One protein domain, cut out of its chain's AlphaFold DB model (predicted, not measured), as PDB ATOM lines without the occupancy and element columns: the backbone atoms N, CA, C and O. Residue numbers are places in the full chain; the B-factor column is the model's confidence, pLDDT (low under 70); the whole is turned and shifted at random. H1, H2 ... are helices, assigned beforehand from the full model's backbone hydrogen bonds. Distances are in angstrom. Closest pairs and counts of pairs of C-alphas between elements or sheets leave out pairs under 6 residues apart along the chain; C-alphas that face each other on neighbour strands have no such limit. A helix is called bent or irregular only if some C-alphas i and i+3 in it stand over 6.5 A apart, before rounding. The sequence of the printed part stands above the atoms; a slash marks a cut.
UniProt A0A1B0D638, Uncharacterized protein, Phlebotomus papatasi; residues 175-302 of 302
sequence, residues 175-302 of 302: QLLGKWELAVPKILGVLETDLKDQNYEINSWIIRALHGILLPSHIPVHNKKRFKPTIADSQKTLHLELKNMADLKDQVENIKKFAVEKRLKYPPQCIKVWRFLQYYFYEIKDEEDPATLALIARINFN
ATOM      1  N   GLN A 175     149.385 138.455 150.742       94.25
ATOM      2  CA  GLN A 175     148.415 137.381 151.002       94.25
ATOM      3  C   GLN A 175     148.212 137.098 152.485       94.25
ATOM      4  O   GLN A 175     147.083 136.840 152.900       94.25
ATOM      5  N   LEU A 176     149.276 137.156 153.290       92.31
ATOM      6  CA  LEU A 176     149.143 136.962 154.728       92.31
ATOM      7  C   LEU A 176     148.253 138.035 155.340       92.31
ATOM      8  O   LEU A 176     147.302 137.681 156.024       92.31
ATOM      9  N   LEU A 177     148.506 139.313 155.044       90.94
ATOM     10  CA  LEU A 177     147.711 140.423 155.570       90.94
ATOM     11  C   LEU A 177     146.265 140.368 155.063       90.94
ATOM     12  O   LEU A 177     145.334 140.474 155.856       90.94
ATOM     13  N   GLY A 178     146.066 140.105 153.769       93.19
ATOM     14  CA  GLY A 178     144.736 140.019 153.163       93.19
ATOM     15  C   GLY A 178     143.890 138.847 153.671       93.19
ATOM     16  O   GLY A 178     142.666 138.947 153.718       93.19
ATOM     17  N   LYS A 179     144.520 137.738 154.076       93.94
ATOM     18  CA  LYS A 179     143.827 136.555 154.616       93.94
ATOM     19  C   LYS A 179     143.762 136.542 156.147       93.94
ATOM     20  O   LYS A 179     142.986 135.760 156.692       93.94
ATOM     21  N   TRP A 180     144.548 137.370 156.841       93.44
ATOM     22  CA  TRP A 180     144.712 137.316 158.300       93.44
ATOM     23  C   TRP A 180     143.383 137.446 159.047       93.44
ATOM     24  O   TRP A 180     143.034 136.566 159.832       93.44
ATOM     25  N   GLU A 181     142.610 138.487 158.741       91.25
ATOM     26  CA  GLU A 181     141.339 138.789 159.419       91.25
ATOM     27  C   GLU A 181     140.310 137.656 159.292       91.25
ATOM     28  O   GLU A 181     139.559 137.373 160.223       91.25
ATOM     29  N   LEU A 182     140.299 136.954 158.155       92.12
ATOM     30  CA  LEU A 182     139.400 135.819 157.921       92.12
ATOM     31  C   LEU A 182     139.920 134.519 158.547       92.12
ATOM     32  O   LEU A 182     139.137 133.638 158.904       92.12
ATOM     33  N   ALA A 183     141.239 134.386 158.664       93.00
ATOM     34  CA  ALA A 183     141.903 133.212 159.208       93.00
ATOM     35  C   ALA A 183     141.832 133.150 160.736       93.00
ATOM     36  O   ALA A 183     141.616 132.078 161.304       93.00
ATOM     37  N   VAL A 184     142.030 134.290 161.403       91.69
ATOM     38  CA  VAL A 184     142.167 134.375 162.863       91.69
ATOM     39  C   VAL A 184     140.994 133.734 163.610       91.69
ATOM     40  O   VAL A 184     141.268 132.869 164.443       91.69
ATOM     41  N   PRO A 185     139.715 134.041 163.309       91.31
ATOM     42  CA  PRO A 185     138.591 133.428 164.018       91.31
ATOM     43  C   PRO A 185     138.574 131.898 163.907       91.31
ATOM     44  O   PRO A 185     138.289 131.201 164.878       91.31
ATOM     45  N   LYS A 186     138.948 131.360 162.741       93.31
ATOM     46  CA  LYS A 186     138.992 129.911 162.500       93.31
ATOM     47  C   LYS A 186     140.138 129.241 163.247       93.31
ATOM     48  O   LYS A 186     139.963 128.173 163.834       93.31
ATOM     49  N   ILE A 187     141.312 129.875 163.247       92.50
ATOM     50  CA  ILE A 187     142.473 129.414 164.014       92.50
ATOM     51  C   ILE A 187     142.132 129.416 165.508       92.50
ATOM     52  O   ILE A 187     142.390 128.421 166.181       92.50
ATOM     53  N   LEU A 188     141.512 130.488 166.011       90.25
ATOM     54  CA  LEU A 188     141.078 130.591 167.405       90.25
ATOM     55  C   LEU A 188     140.089 129.487 167.778       90.25
ATOM     56  O   LEU A 188     140.321 128.814 168.776       90.25
ATOM     57  N   GLY A 189     139.080 129.207 166.949       90.06
ATOM     58  CA  GLY A 189     138.132 128.120 167.223       90.06
ATOM     59  C   GLY A 189     138.808 126.749 167.375       90.06
ATOM     60  O   GLY A 189     138.433 125.944 168.231       90.06
ATOM     61  N   VAL A 190     139.863 126.483 166.596       91.44
ATOM     62  CA  VAL A 190     140.672 125.264 166.759       91.44
ATOM     63  C   VAL A 190     141.523 125.319 168.032       91.44
ATOM     64  O   VAL A 190     141.578 124.331 168.764       91.44
ATOM     65  N   LEU A 191     142.172 126.453 168.317       89.88
ATOM     66  CA  LEU A 191     143.003 126.626 169.513       89.88
ATOM     67  C   LEU A 191     142.187 126.487 170.803       89.88
ATOM     68  O   LEU A 191     142.624 125.779 171.700       89.88
ATOM     69  N   GLU A 192     141.003 127.085 170.887       87.94
ATOM     70  CA  GLU A 192     140.097 126.991 172.042       87.94
ATOM     71  C   GLU A 192     139.600 125.562 172.291       87.94
ATOM     72  O   GLU A 192     139.352 125.170 173.431       87.94
ATOM     73  N   THR A 193     139.477 124.764 171.227       87.38
ATOM     74  CA  THR A 193     139.096 123.350 171.331       87.38
ATOM     75  C   THR A 193     140.255 122.491 171.847       87.38
ATOM     76  O   THR A 193     140.055 121.583 172.656       87.38
ATOM     77  N   ASP A 194     141.473 122.760 171.375       85.81
ATOM     78  CA  ASP A 194     142.636 121.894 171.604       85.81
ATOM     79  C   ASP A 194     143.471 122.287 172.822       85.81
ATOM     80  O   ASP A 194     144.174 121.451 173.403       85.81
ATOM     81  N   LEU A 195     143.429 123.559 173.202       85.69
ATOM     82  CA  LEU A 195     144.241 124.141 174.256       85.69
ATOM     83  C   LEU A 195     143.334 124.629 175.385       85.69
ATOM     84  O   LEU A 195     142.284 125.219 175.169       85.69
ATOM     85  N   LYS A 196     143.759 124.377 176.625       73.31
ATOM     86  CA  LYS A 196     142.987 124.743 177.823       73.31
ATOM     87  C   LYS A 196     143.142 126.211 178.229       73.31
ATOM     88  O   LYS A 196     142.395 126.672 179.087       73.31
ATOM     89  N   ASP A 197     144.111 126.914 177.649       65.00
ATOM     90  CA  ASP A 197     144.383 128.317 177.945       65.00
ATOM     91  C   ASP A 197     143.489 129.208 177.069       65.00
ATOM     92  O   ASP A 197     143.339 128.952 175.878       65.00
ATOM     93  N   GLN A 198     142.860 130.224 177.666       59.44
ATOM     94  CA  GLN A 198     141.769 130.992 177.040       59.44
ATOM     95  C   GLN A 198     142.119 132.453 176.720       59.44
ATOM     96  O   GLN A 198     141.224 133.226 176.399       59.44
ATOM     97  N   ASN A 199     143.387 132.868 176.811       63.56
ATOM     98  CA  ASN A 199     143.752 134.256 176.519       63.56
ATOM     99  C   ASN A 199     144.719 134.365 175.330       63.56
ATOM    100  O   ASN A 199     145.937 134.264 175.487       63.56
ATOM    101  N   TYR A 200     144.147 134.585 174.143       64.56
ATOM    102  CA  TYR A 200     144.859 134.793 172.877       64.56
ATOM    103  C   TYR A 200     144.664 136.217 172.327       64.56
ATOM    104  O   TYR A 200     144.664 136.410 171.114       64.56
ATOM    105  N   GLU A 201     144.511 137.222 173.194       58.22
ATOM    106  CA  GLU A 201     144.140 138.604 172.829       58.22
ATOM    107  C   GLU A 201     145.124 139.342 171.891       58.22
ATOM    108  O   GLU A 201     144.812 140.431 171.414       58.22
ATOM    109  N   ILE A 202     146.305 138.787 171.588       67.88
ATOM    110  CA  ILE A 202     147.309 139.433 170.721       67.88
ATOM    111  C   ILE A 202     147.700 138.485 169.582       67.88
ATOM    112  O   ILE A 202     147.971 137.311 169.817       67.88
ATOM    113  N   ASN A 203     147.823 138.998 168.351       72.19
ATOM    114  CA  ASN A 203     148.242 138.230 167.164       72.19
ATOM    115  C   ASN A 203     149.521 137.398 167.392       72.19
ATOM    116  O   ASN A 203     149.639 136.267 166.916       72.19
ATOM    117  N   SER A 204     150.472 137.925 168.171       72.81
ATOM    118  CA  SER A 204     151.683 137.197 168.562       72.81
ATOM    119  C   SER A 204     151.385 135.963 169.424       72.81
ATOM    120  O   SER A 204     152.088 134.958 169.306       72.81
ATOM    121  N   TRP A 205     150.345 135.998 170.262       82.88
ATOM    122  CA  TRP A 205     149.896 134.851 171.053       82.88
ATOM    123  C   TRP A 205     149.284 133.765 170.184       82.88
ATOM    124  O   TRP A 205     149.586 132.603 170.427       82.88
ATOM    125  N   ILE A 206     148.518 134.112 169.145       88.12
ATOM    126  CA  ILE A 206     147.940 133.126 168.215       88.12
ATOM    127  C   ILE A 206     149.057 132.307 167.562       88.12
ATOM    128  O   ILE A 206     149.063 131.079 167.642       88.12
ATOM    129  N   ILE A 207     150.064 132.982 166.999       88.31
ATOM    130  CA  ILE A 207     151.223 132.314 166.389       88.31
ATOM    131  C   ILE A 207     151.977 131.457 167.418       88.31
ATOM    132  O   ILE A 207     152.365 130.326 167.126       88.31
ATOM    133  N   ARG A 208     152.152 131.949 168.650       88.88
ATOM    134  CA  ARG A 208     152.798 131.183 169.733       88.88
ATOM    135  C   ARG A 208     151.980 129.964 170.162       88.88
ATOM    136  O   ARG A 208     152.572 128.935 170.500       88.88
ATOM    137  N   ALA A 209     150.659 130.068 170.152       90.06
ATOM    138  CA  ALA A 209     149.737 129.010 170.540       90.06
ATOM    139  C   ALA A 209     149.718 127.867 169.518       90.06
ATOM    140  O   ALA A 209     149.591 126.706 169.909       90.06
ATOM    141  N   LEU A 210     149.984 128.153 168.235       92.12
ATOM    142  CA  LEU A 210     150.137 127.119 167.202       92.12
ATOM    143  C   LEU A 210     151.180 126.061 167.576       92.12
ATOM    144  O   LEU A 210     151.018 124.904 167.205       92.12
ATOM    145  N   HIS A 211     152.213 126.404 168.353       92.12
ATOM    146  CA  HIS A 211     153.209 125.432 168.817       92.12
ATOM    147  C   HIS A 211     152.642 124.372 169.780       92.12
ATOM    148  O   HIS A 211     153.268 123.325 169.957       92.12
ATOM    149  N   GLY A 212     151.485 124.623 170.401       89.62
ATOM    150  CA  GLY A 212     150.757 123.645 171.212       89.62
ATOM    151  C   GLY A 212     150.102 122.544 170.376       89.62
ATOM    152  O   GLY A 212     150.001 121.408 170.837       89.62
ATOM    153  N   ILE A 213     149.735 122.855 169.129       91.44
ATOM    154  CA  ILE A 213     149.159 121.906 168.168       91.44
ATOM    155  C   ILE A 213     150.265 121.319 167.276       91.44
ATOM    156  O   ILE A 213     150.430 120.103 167.155       91.44
ATOM    157  N   LEU A 214     151.072 122.190 166.671       93.12
ATOM    158  CA  LEU A 214     152.182 121.859 165.783       93.12
ATOM    159  C   LEU A 214     153.451 121.595 166.590       93.12
ATOM    160  O   LEU A 214     154.413 122.368 166.581       93.12
ATOM    161  N   LEU A 215     153.448 120.461 167.290       91.25
ATOM    162  CA  LEU A 215     154.535 120.088 168.185       91.25
ATOM    163  C   LEU A 215     155.887 119.996 167.450       91.25
ATOM    164  O   LEU A 215     155.961 119.367 166.380       91.25
ATOM    165  N   PRO A 216     156.973 120.525 168.048       90.38
ATOM    166  CA  PRO A 216     158.309 120.470 167.464       90.38
ATOM    167  C   PRO A 216     158.742 119.041 167.135       90.38
ATOM    168  O   PRO A 216     158.572 118.112 167.931       90.38
ATOM    169  N   SER A 217     159.331 118.863 165.956       88.00
ATOM    170  CA  SER A 217     159.876 117.571 165.541       88.00
ATOM    171  C   SER A 217     161.150 117.231 166.310       88.00
ATOM    172  O   SER A 217     161.914 118.101 166.721       88.00
ATOM    173  N   HIS A 218     161.411 115.933 166.471       86.19
ATOM    174  CA  HIS A 218     162.708 115.471 166.955       86.19
ATOM    175  C   HIS A 218     163.788 115.835 165.935       86.19
ATOM    176  O   HIS A 218     163.698 115.435 164.776       86.19
ATOM    177  N   ILE A 219     164.828 116.532 166.384       84.50
ATOM    178  CA  ILE A 219     165.919 116.975 165.522       84.50
ATOM    179  C   ILE A 219     167.088 115.994 165.670       84.50
ATOM    180  O   ILE A 219     167.528 115.729 166.799       84.50
ATOM    181  N   PRO A 220     167.591 115.406 164.571       79.50
ATOM    182  CA  PRO A 220     168.811 114.616 164.624       79.50
ATOM    183  C   PRO A 220     169.984 115.520 165.015       79.50
ATOM    184  O   PRO A 220     170.222 116.544 164.385       79.50
ATOM    185  N   VAL A 221     170.720 115.137 166.058       78.50
ATOM    186  CA  VAL A 221     171.953 115.820 166.467       78.50
ATOM    187  C   VAL A 221     173.141 114.903 166.205       78.50
ATOM    188  O   VAL A 221     173.025 113.671 166.233       78.50
ATOM    189  N   HIS A 222     174.298 115.510 165.937       64.12
ATOM    190  CA  HIS A 222     175.563 114.796 165.801       64.12
ATOM    191  C   HIS A 222     175.776 113.869 167.017       64.12
ATOM    192  O   HIS A 222     175.537 114.277 168.153       64.12
ATOM    193  N   ASN A 223     176.188 112.620 166.772       66.62
ATOM    194  CA  ASN A 223     176.256 111.490 167.727       66.62
ATOM    195  C   ASN A 223     174.969 110.660 167.926       66.62
ATOM    196  O   ASN A 223     174.817 110.008 168.959       66.62
ATOM    197  N   LYS A 224     174.048 110.633 166.949       63.28
ATOM    198  CA  LYS A 224     172.838 109.767 166.920       63.28
ATOM    199  C   LYS A 224     171.839 109.984 168.071       63.28
ATOM    200  O   LYS A 224     170.816 109.300 168.128       63.28
ATOM    201  N   LYS A 225     172.078 110.939 168.971       74.25
ATOM    202  CA  LYS A 225     171.092 111.374 169.964       74.25
ATOM    203  C   LYS A 225     170.107 112.318 169.282       74.25
ATOM    204  O   LYS A 225     170.500 113.221 168.550       74.25
ATOM    205  N   ARG A 226     168.813 112.095 169.505       80.44
ATOM    206  CA  ARG A 226     167.766 113.003 169.027       80.44
ATOM    207  C   ARG A 226     167.569 114.096 170.065       80.44
ATOM    208  O   ARG A 226     167.278 113.788 171.220       80.44
ATOM    209  N   PHE A 227     167.717 115.351 169.660       86.25
ATOM    210  CA  PHE A 227     167.242 116.467 170.462       86.25
ATOM    211  C   PHE A 227     165.727 116.551 170.298       86.25
ATOM    212  O   PHE A 227     165.210 116.465 169.184       86.25
ATOM    213  N   LYS A 228     165.011 116.652 171.414       88.69
ATOM    214  CA  LYS A 228     163.564 116.846 171.433       88.69
ATOM    215  C   LYS A 228     163.311 118.278 171.905       88.69
ATOM    216  O   LYS A 228     163.372 118.495 173.115       88.69
ATOM    217  N   PRO A 229     163.089 119.236 170.988       90.06
ATOM    218  CA  PRO A 229     162.770 120.600 171.377       90.06
ATOM    219  C   PRO A 229     161.475 120.627 172.178       90.06
ATOM    220  O   PRO A 229     160.523 119.899 171.881       90.06
ATOM    221  N   THR A 230     161.444 121.473 173.194       91.81
ATOM    222  CA  THR A 230     160.214 121.816 173.899       91.81
ATOM    223  C   THR A 230     159.404 122.832 173.091       91.81
ATOM    224  O   THR A 230     159.921 123.483 172.180       91.81
ATOM    225  N   ILE A 231     158.127 123.000 173.442       90.69
ATOM    226  CA  ILE A 231     157.282 124.074 172.891       90.69
ATOM    227  C   ILE A 231     157.947 125.439 173.126       90.69
ATOM    228  O   ILE A 231     158.026 126.246 172.205       90.69
ATOM    229  N   ALA A 232     158.504 125.660 174.321       89.19
ATOM    230  CA  ALA A 232     159.200 126.896 174.664       89.19
ATOM    231  C   ALA A 232     160.448 127.135 173.796       89.19
ATOM    232  O   ALA A 232     160.683 128.267 173.379       89.19
ATOM    233  N   ASP A 233     161.226 126.090 173.489       88.50
ATOM    234  CA  ASP A 233     162.376 126.212 172.579       88.50
ATOM    235  C   ASP A 233     161.920 126.670 171.191       88.50
ATOM    236  O   ASP A 233     162.516 127.562 170.599       88.50
ATOM    237  N   SER A 234     160.832 126.084 170.694       89.69
ATOM    238  CA  SER A 234     160.260 126.403 169.387       89.69
ATOM    239  C   SER A 234     159.706 127.827 169.318       89.69
ATOM    240  O   SER A 234     160.007 128.559 168.373       89.69
ATOM    241  N   GLN A 235     158.980 128.259 170.351       89.44
ATOM    242  CA  GLN A 235     158.474 129.627 170.458       89.44
ATOM    243  C   GLN A 235     159.617 130.649 170.462       89.44
ATOM    244  O   GLN A 235     159.575 131.594 169.683       89.44
ATOM    245  N   LYS A 236     160.668 130.431 171.266       86.06
ATOM    246  CA  LYS A 236     161.823 131.347 171.364       86.06
ATOM    247  C   LYS A 236     162.606 131.490 170.062       86.06
ATOM    248  O   LYS A 236     163.228 132.522 169.838       86.06
ATOM    249  N   THR A 237     162.606 130.459 169.220       85.06
ATOM    250  CA  THR A 237     163.279 130.513 167.914       85.06
ATOM    251  C   THR A 237     162.466 131.219 166.836       85.06
ATOM    252  O   THR A 237     163.042 131.677 165.853       85.06
ATOM    253  N   LEU A 238     161.147 131.313 167.017       86.31
ATOM    254  CA  LEU A 238     160.257 132.031 166.107       86.31
ATOM    255  C   LEU A 238     160.066 133.490 166.536       86.31
ATOM    256  O   LEU A 238     160.098 134.392 165.707       86.31
ATOM    257  N   HIS A 239     159.860 133.712 167.832       84.38
ATOM    258  CA  HIS A 239     159.520 135.000 168.414       84.38
ATOM    259  C   HIS A 239     160.385 135.262 169.646       84.38
ATOM    260  O   HIS A 239     160.316 134.532 170.639       84.38
ATOM    261  N   LEU A 240     161.182 136.330 169.585       85.00
ATOM    262  CA  LEU A 240     161.991 136.778 170.706       85.00
ATOM    263  C   LEU A 240     161.277 137.909 171.446       85.00
ATOM    264  O   LEU A 240     161.257 139.049 170.991       85.00
ATOM    265  N   GLU A 241     160.707 137.579 172.598       82.56
ATOM    266  CA  GLU A 241     160.096 138.556 173.493       82.56
ATOM    267  C   GLU A 241     161.169 139.175 174.395       82.56
ATOM    268  O   GLU A 241     161.905 138.463 175.085       82.56
ATOM    269  N   LEU A 242     161.256 140.504 174.394       84.69
ATOM    270  CA  LEU A 242     162.207 141.258 175.204       84.69
ATOM    271  C   LEU A 242     161.458 142.096 176.231       84.69
ATOM    272  O   LEU A 242     160.549 142.845 175.884       84.69
ATOM    273  N   LYS A 243     161.881 142.009 177.496       86.00
ATOM    274  CA  LYS A 243     161.384 142.901 178.554       86.00
ATOM    275  C   LYS A 243     161.980 144.299 178.424       86.00
ATOM    276  O   LYS A 243     161.317 145.286 178.722       86.00
ATOM    277  N   ASN A 244     163.240 144.370 177.996       89.38
ATOM    278  CA  ASN A 244     163.976 145.600 177.760       89.38
ATOM    279  C   ASN A 244     164.884 145.421 176.534       89.38
ATOM    280  O   ASN A 244     165.438 144.345 176.311       89.38
ATOM    281  N   MET A 245     165.075 146.491 175.763       89.25
ATOM    282  CA  MET A 245     166.024 146.541 174.648       89.25
ATOM    283  C   MET A 245     167.465 146.237 175.072       89.25
ATOM    284  O   MET A 245     168.234 145.728 174.258       89.25
ATOM    285  N   ALA A 246     167.822 146.503 176.332       91.75
ATOM    286  CA  ALA A 246     169.133 146.162 176.883       91.75
ATOM    287  C   ALA A 246     169.450 144.657 176.778       91.75
ATOM    288  O   ALA A 246     170.596 144.292 176.529       91.75
ATOM    289  N   ASP A 247     168.432 143.796 176.868       90.31
ATOM    290  CA  ASP A 247     168.603 142.340 176.870       90.31
ATOM    291  C   ASP A 247     168.766 141.754 175.456       90.31
ATOM    292  O   ASP A 247     169.082 140.573 175.310       90.31
ATOM    293  N   LEU A 248     168.540 142.547 174.397       88.88
ATOM    294  CA  LEU A 248     168.519 142.062 173.011       88.88
ATOM    295  C   LEU A 248     169.811 141.324 172.650       88.88
ATOM    296  O   LEU A 248     169.767 140.228 172.090       88.88
ATOM    297  N   LYS A 249     170.959 141.934 172.957       88.69
ATOM    298  CA  LYS A 249     172.266 141.387 172.586       88.69
ATOM    299  C   LYS A 249     172.500 140.039 173.267       88.69
ATOM    300  O   LYS A 249     172.794 139.062 172.582       88.69
ATOM    301  N   ASP A 250     172.277 139.985 174.576       90.81
ATOM    302  CA  ASP A 250     172.488 138.787 175.386       90.81
ATOM    303  C   ASP A 250     171.540 137.657 174.967       90.81
ATOM    304  O   ASP A 250     171.948 136.502 174.835       90.81
ATOM    305  N   GLN A 251     170.274 137.973 174.683       89.31
ATOM    306  CA  GLN A 251     169.295 136.992 174.212       89.31
ATOM    307  C   GLN A 251     169.664 136.416 172.839       89.31
ATOM    308  O   GLN A 251     169.641 135.197 172.652       89.31
ATOM    309  N   VAL A 252     170.058 137.264 171.884       87.25
ATOM    310  CA  VAL A 252     170.508 136.816 170.555       87.25
ATOM    311  C   VAL A 252     171.763 135.949 170.668       87.25
ATOM    312  O   VAL A 252     171.874 134.926 169.990       87.25
ATOM    313  N   GLU A 253     172.705 136.322 171.529       88.25
ATOM    314  CA  GLU A 253     173.942 135.571 171.743       88.25
ATOM    315  C   GLU A 253     173.677 134.208 172.396       88.25
ATOM    316  O   GLU A 253     174.218 133.195 171.951       88.25
ATOM    317  N   ASN A 254     172.744 134.141 173.348       88.12
ATOM    318  CA  ASN A 254     172.283 132.886 173.943       88.12
ATOM    319  C   ASN A 254     171.631 131.951 172.912       88.12
ATOM    320  O   ASN A 254     171.921 130.752 172.900       88.12
ATOM    321  N   ILE A 255     170.796 132.481 172.011       85.00
ATOM    322  CA  ILE A 255     170.177 131.698 170.927       85.00
ATOM    323  C   ILE A 255     171.247 131.140 169.981       85.00
ATOM    324  O   ILE A 255     171.218 129.953 169.640       85.00
ATOM    325  N   LYS A 256     172.222 131.969 169.587       83.50
ATOM    326  CA  LYS A 256     173.344 131.543 168.736       83.50
ATOM    327  C   LYS A 256     174.173 130.458 169.412       83.50
ATOM    328  O   LYS A 256     174.432 129.422 168.801       83.50
ATOM    329  N   LYS A 257     174.540 130.658 170.680       86.19
ATOM    330  CA  LYS A 257     175.303 129.687 171.471       86.19
ATOM    331  C   LYS A 257     174.576 128.348 171.549       86.19
ATOM    332  O   LYS A 257     175.171 127.316 171.255       86.19
ATOM    333  N   PHE A 258     173.277 128.367 171.836       83.50
ATOM    334  CA  PHE A 258     172.447 127.165 171.855       83.50
ATOM    335  C   PHE A 258     172.442 126.432 170.503       83.50
ATOM    336  O   PHE A 258     172.601 125.209 170.459       83.50
ATOM    337  N   ALA A 259     172.296 127.159 169.391       81.00
ATOM    338  CA  ALA A 259     172.314 126.566 168.053       81.00
ATOM    339  C   ALA A 259     173.670 125.919 167.722       81.00
ATOM    340  O   ALA A 259     173.699 124.795 167.215       81.00
ATOM    341  N   VAL A 260     174.779 126.582 168.070       83.31
ATOM    342  CA  VAL A 260     176.150 126.075 167.877       83.31
ATOM    343  C   VAL A 260     176.408 124.837 168.737       83.31
ATOM    344  O   VAL A 260     176.838 123.808 168.214       83.31
ATOM    345  N   GLU A 261     176.085 124.885 170.031       83.81
ATOM    346  CA  GLU A 261     176.251 123.759 170.963       83.81
ATOM    347  C   GLU A 261     175.501 122.509 170.496       83.81
ATOM    348  O   GLU A 261     175.993 121.383 170.607       83.81
ATOM    349  N   LYS A 262     174.295 122.700 169.956       78.25
ATOM    350  CA  LYS A 262     173.451 121.616 169.449       78.25
ATOM    351  C   LYS A 262     173.725 121.270 167.982       78.25
ATOM    352  O   LYS A 262     173.103 120.335 167.481       78.25
ATOM    353  N   ARG A 263     174.646 121.975 167.309       79.56
ATOM    354  CA  ARG A 263     174.955 121.843 165.871       79.56
ATOM    355  C   ARG A 263     173.692 121.839 165.003       79.56
ATOM    356  O   ARG A 263     173.519 120.980 164.140       79.56
ATOM    357  N   LEU A 264     172.774 122.758 165.287       75.81
ATOM    358  CA  LEU A 264     171.487 122.855 164.602       75.81
ATOM    359  C   LEU A 264     171.587 123.825 163.427       75.81
ATOM    360  O   LEU A 264     172.122 124.922 163.573       75.81
ATOM    361  N   LYS A 265     170.991 123.460 162.286       74.25
ATOM    362  CA  LYS A 265     170.729 124.403 161.190       74.25
ATOM    363  C   LYS A 265     169.551 125.291 161.591       74.25
ATOM    364  O   LYS A 265     168.411 124.873 161.451       74.25
ATOM    365  N   TYR A 266     169.827 126.448 162.186       66.94
ATOM    366  CA  TYR A 266     168.818 127.362 162.735       66.94
ATOM    367  C   TYR A 266     167.705 127.720 161.718       66.94
ATOM    368  O   TYR A 266     168.057 128.015 160.575       66.94
ATOM    369  N   PRO A 267     166.405 127.791 162.099       72.00
ATOM    370  CA  PRO A 267     165.743 127.280 163.309       72.00
ATOM    371  C   PRO A 267     164.845 126.049 163.006       72.00
ATOM    372  O   PRO A 267     163.681 126.207 162.629       72.00
ATOM    373  N   PRO A 268     165.304 124.794 163.216       82.12
ATOM    374  CA  PRO A 268     164.488 123.619 162.896       82.12
ATOM    375  C   PRO A 268     163.335 123.397 163.888       82.12
ATOM    376  O   PRO A 268     162.442 122.591 163.637       82.12
ATOM    377  N   GLN A 269     163.349 124.067 165.043       88.31
ATOM    378  CA  GLN A 269     162.395 123.839 166.126       88.31
ATOM    379  C   GLN A 269     160.994 124.343 165.772       88.31
ATOM    380  O   GLN A 269     160.016 123.723 166.189       88.31
ATOM    381  N   CYS A 270     160.885 125.445 165.027       90.44
ATOM    382  CA  CYS A 270     159.620 126.082 164.648       90.44
ATOM    383  C   CYS A 270     159.186 125.776 163.208       90.44
ATOM    384  O   CYS A 270     158.243 126.385 162.708       90.44
ATOM    385  N   ILE A 271     159.838 124.809 162.547       89.88
ATOM    386  CA  ILE A 271     159.639 124.536 161.118       89.88
ATOM    387  C   ILE A 271     158.187 124.210 160.755       89.88
ATOM    388  O   ILE A 271     157.715 124.640 159.712       89.88
ATOM    389  N   LYS A 272     157.446 123.501 161.615       92.12
ATOM    390  CA  LYS A 272     156.037 123.177 161.344       92.12
ATOM    391  C   LYS A 272     155.137 124.404 161.362       92.12
ATOM    392  O   LYS A 272     154.263 124.519 160.518       92.12
ATOM    393  N   VAL A 273     155.369 125.327 162.296       93.19
ATOM    394  CA  VAL A 273     154.623 126.590 162.336       93.19
ATOM    395  C   VAL A 273     154.947 127.418 161.092       93.19
ATOM    396  O   VAL A 273     154.033 127.921 160.455       93.19
ATOM    397  N   TRP A 274     156.216 127.466 160.670       91.25
ATOM    398  CA  TRP A 274     156.594 128.091 159.396       91.25
ATOM    399  C   TRP A 274     155.901 127.454 158.189       91.25
ATOM    400  O   TRP A 274     155.315 128.177 157.389       91.25
ATOM    401  N   ARG A 275     155.899 126.119 158.086       91.88
ATOM    402  CA  ARG A 275     155.205 125.387 157.011       91.88
ATOM    403  C   ARG A 275     153.706 125.653 157.014       91.88
ATOM    404  O   ARG A 275     153.119 125.817 155.952       91.88
ATOM    405  N   PHE A 276     153.093 125.737 158.193       94.06
ATOM    406  CA  PHE A 276     151.696 126.131 158.319       94.06
ATOM    407  C   PHE A 276     151.457 127.525 157.744       94.06
ATOM    408  O   PHE A 276     150.582 127.670 156.899       94.06
ATOM    409  N   LEU A 277     152.254 128.524 158.134       93.00
ATOM    410  CA  LEU A 277     152.094 129.885 157.618       93.00
ATOM    411  C   LEU A 277     152.288 129.939 156.101       93.00
ATOM    412  O   LEU A 277     151.476 130.519 155.383       93.00
ATOM    413  N   GLN A 278     153.333 129.276 155.621       92.75
ATOM    414  CA  GLN A 278     153.679 129.169 154.212       92.75
ATOM    415  C   GLN A 278     152.553 128.538 153.380       92.75
ATOM    416  O   GLN A 278     152.172 129.076 152.342       92.75
ATOM    417  N   TYR A 279     151.996 127.414 153.828       94.25
ATOM    418  CA  TYR A 279     150.955 126.718 153.080       94.25
ATOM    419  C   TYR A 279     149.610 127.436 153.200       94.25
ATOM    420  O   TYR A 279     148.928 127.650 152.202       94.25
ATOM    421  N   TYR A 280     149.214 127.807 154.417       94.75
ATOM    422  CA  TYR A 280     147.880 128.329 154.688       94.75
ATOM    423  C   TYR A 280     147.685 129.747 154.138       94.75
ATOM    424  O   TYR A 280     146.689 130.021 153.472       94.75
ATOM    425  N   PHE A 281     148.644 130.644 154.378       94.69
ATOM    426  CA  PHE A 281     148.524 132.031 153.931       94.69
ATOM    427  C   PHE A 281     149.023 132.219 152.504       94.69
ATOM    428  O   PHE A 281     148.352 132.884 151.719       94.69
ATOM    429  N   TYR A 282     150.152 131.604 152.155       94.81
ATOM    430  CA  TYR A 282     150.810 131.857 150.875       94.81
ATOM    431  C   TYR A 282     150.609 130.750 149.841       94.81
ATOM    432  O   TYR A 282     151.052 130.902 148.710       94.81
ATOM    433  N   GLU A 283     149.984 129.616 150.169       93.25
ATOM    434  CA  GLU A 283     149.785 128.511 149.213       93.25
ATOM    435  C   GLU A 283     151.102 128.070 148.538       93.25
ATOM    436  O   GLU A 283     151.140 127.734 147.352       93.25
ATOM    437  N   ILE A 284     152.227 128.155 149.256       92.25
ATOM    438  CA  ILE A 284     153.529 127.696 148.759       92.25
ATOM    439  C   ILE A 284     153.711 126.250 149.225       92.25
ATOM    440  O   ILE A 284     153.687 125.965 150.424       92.25
ATOM    441  N   LYS A 285     153.878 125.336 148.266       86.06
ATOM    442  CA  LYS A 285     153.992 123.895 148.503       86.06
ATOM    443  C   LYS A 285     155.441 123.450 148.300       86.06
ATOM    444  O   LYS A 285     155.836 123.196 147.170       86.06
ATOM    445  N   ASP A 286     156.202 123.349 149.388       75.50
ATOM    446  CA  ASP A 286     157.586 122.847 149.340       75.50
ATOM    447  C   ASP A 286     157.696 121.411 149.866       75.50
ATOM    448  O   ASP A 286     158.209 120.526 149.189       75.50
ATOM    449  N   GLU A 287     157.210 121.161 151.085       78.25
ATOM    450  CA  GLU A 287     157.312 119.852 151.731       78.25
ATOM    451  C   GLU A 287     156.090 119.603 152.618       78.25
ATOM    452  O   GLU A 287     155.807 120.362 153.553       78.25
ATOM    453  N   GLU A 288     155.359 118.530 152.328       77.44
ATOM    454  CA  GLU A 288     154.144 118.175 153.053       77.44
ATOM    455  C   GLU A 288     154.478 117.628 154.447       77.44
ATOM    456  O   GLU A 288     155.146 116.607 154.609       77.44
ATOM    457  N   ASP A 289     153.990 118.306 155.487       85.62
ATOM    458  CA  ASP A 289     154.000 117.802 156.860       85.62
ATOM    459  C   ASP A 289     152.569 117.376 157.237       85.62
ATOM    460  O   ASP A 289     151.682 118.232 157.302       85.62
ATOM    461  N   PRO A 290     152.308 116.083 157.519       90.44
ATOM    462  CA  PRO A 290     150.955 115.595 157.795       90.44
ATOM    463  C   PRO A 290     150.250 116.316 158.948       90.44
ATOM    464  O   PRO A 290     149.032 116.474 158.916       90.44
ATOM    465  N   ALA A 291     150.992 116.771 159.966       90.75
ATOM    466  CA  ALA A 291     150.410 117.526 161.077       90.75
ATOM    467  C   ALA A 291     149.956 118.924 160.630       90.75
ATOM    468  O   ALA A 291     148.871 119.368 161.002       90.75
ATOM    469  N   THR A 292     150.759 119.583 159.797       91.75
ATOM    470  CA  THR A 292     150.416 120.857 159.159       91.75
ATOM    471  C   THR A 292     149.171 120.717 158.281       91.75
ATOM    472  O   THR A 292     148.223 121.481 158.449       91.75
ATOM    473  N   LEU A 293     149.118 119.703 157.413       92.31
ATOM    474  CA  LEU A 293     147.959 119.454 156.546       92.31
ATOM    475  C   LEU A 293     146.692 119.121 157.343       92.31
ATOM    476  O   LEU A 293     145.616 119.632 157.034       92.31
ATOM    477  N   ALA A 294     146.813 118.315 158.400       93.00
ATOM    478  CA  ALA A 294     145.693 117.995 159.279       93.00
ATOM    479  C   ALA A 294     145.141 119.243 159.984       93.00
ATOM    480  O   ALA A 294     143.925 119.393 160.096       93.00
ATOM    481  N   LEU A 295     146.009 120.154 160.440       93.69
ATOM    482  CA  LEU A 295     145.576 121.420 161.030       93.69
ATOM    483  C   LEU A 295     144.860 122.303 160.001       93.69
ATOM    484  O   LEU A 295     143.788 122.823 160.291       93.69
ATOM    485  N   ILE A 296     145.410 122.425 158.794       93.31
ATOM    486  CA  ILE A 296     144.802 123.211 157.711       93.31
ATOM    487  C   ILE A 296     143.417 122.672 157.354       93.31
ATOM    488  O   ILE A 296     142.469 123.446 157.254       93.31
ATOM    489  N   ALA A 297     143.278 121.350 157.226       93.31
ATOM    490  CA  ALA A 297     141.987 120.716 156.995       93.31
ATOM    491  C   ALA A 297     140.987 121.100 158.095       93.31
ATOM    492  O   ALA A 297     139.903 121.589 157.795       93.31
ATOM    493  N   ARG A 298     141.370 120.970 159.371       93.62
ATOM    494  CA  ARG A 298     140.503 121.323 160.507       93.62
ATOM    495  C   ARG A 298     140.091 122.793 160.516       93.62
ATOM    496  O   ARG A 298     138.934 123.077 160.785       93.62
ATOM    497  N   ILE A 299     141.011 123.704 160.204       92.94
ATOM    498  CA  ILE A 299     140.712 125.139 160.107       92.94
ATOM    499  C   ILE A 299     139.732 125.418 158.961       92.94
ATOM    500  O   ILE A 299     138.891 126.296 159.089       92.94
ATOM    501  N   ASN A 300     139.815 124.689 157.847       90.38
ATOM    502  CA  ASN A 300     138.932 124.904 156.699       90.38
ATOM    503  C   ASN A 300     137.525 124.311 156.878       90.38
ATOM    504  O   ASN A 300     136.597 124.790 156.229       90.38
ATOM    505  N   PHE A 301     137.370 123.283 157.717       85.38
ATOM    506  CA  PHE A 301     136.076 122.654 158.014       85.38
ATOM    507  C   PHE A 301     135.302 123.321 159.163       85.38
ATOM    508  O   PHE A 301     134.117 123.025 159.321       85.38
ATOM    509  N   ASN A 302     135.953 124.202 159.928       63.47
ATOM    510  CA  ASN A 302     135.338 125.064 160.942       63.47
ATOM    511  C   ASN A 302     135.036 126.462 160.375       63.47
ATOM    512  O   ASN A 302     134.042 127.054 160.844       63.47
TER     513      ASN A 302
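This is residues 175 to 302 of the 302 residues of an uncharacterized protein of Phlebotomus papatasi (UniProt A0A1B0D638). A cluster of five crossed helices is built round H5, which is touched near its first residues by H3 and H2, near its last residues by H1, and by H6, whose residues 291 to 296 meet it. The sixth helix, H4, is set off at the end of the domain opposite H1 and H6, beside H3, and a long loop, residues 214 to 230, reaches away from the cluster with a short antiparallel pairing in it. The printed part has 128 residues with six named helices, H1 to H6 in chain order, and no named strand; the class is all helix. It is compact, with a radius of gyration of the C-alphas of 15.7 A and spans of 42 by 37 by 30 A.

H1, residues 175 to 194, begins at C-alpha 175 (148.415, 137.381, 151.002) and is 26.4 A long, with a kink of 61 degrees near residue 182. H2 is residues 203 to 213, 16.4 A, and H3 is residues 231 to 238. H4, residues 245 to 261, is 25.2 A long and begins at C-alpha 245 (166.024, 146.541, 174.648). H5 is residues 268 to 282, 20.0 A. H6, residues 290 to 301, is 16.5 A long and ends at C-alpha 301 (136.076, 122.654, 158.014). H1, H4 and H5 are irregular: C-alphas 178 and 181 are 7.2 A apart, 246 and 249 7.1 A, and 269 and 272 8.0 A.

H5 is the hub, touching four helices. With residues 281 to 282 alone it touches H1, opposite ways at a steep tilt of 60 degrees, C-alphas of Leu 176 and Phe 281 closest at 5.0 A. It touches H2 at Leu 210 and Val 273, C-alphas 6.6 A apart, and H3 at Ser 234 and Gln 269, 4.7 A. H6 runs the same way as H5 at 36 degrees, only just steep, with the C-alphas of Phe 276 and Thr 292 closest at 5.5 A. H1 and H6 touch about perpendicular, at 85 degrees, closest at the C-alphas of Lys 186 and Ile 299, 5.6 A. H2 and H3 form a helical hairpin, opposite ways at 44 degrees. H4 touches no helix; it is close to H3 but not clearly touching, with C-alphas of Thr 237 and Ile 255 7.6 A apart. Each O i to N i+4 pair is within hydrogen-bond range in H3 and H6, against 12 of 16 in H1, 4 of 7 in H2, 11 of 13 in H4 and 9 of 11 in H5.

The C-alphas farthest apart, of Leu 182 and Asn 223, are 45.2 A apart. The printed part has no cut. The link from H2 to H3 is long, with 17 residues, among them residues 219 to 220 paired antiparallel with 226 to 227. Mean pLDDT of the printed part is 85.8; residues 197 to 202, 222 to 224, 266 and 302 are under 70.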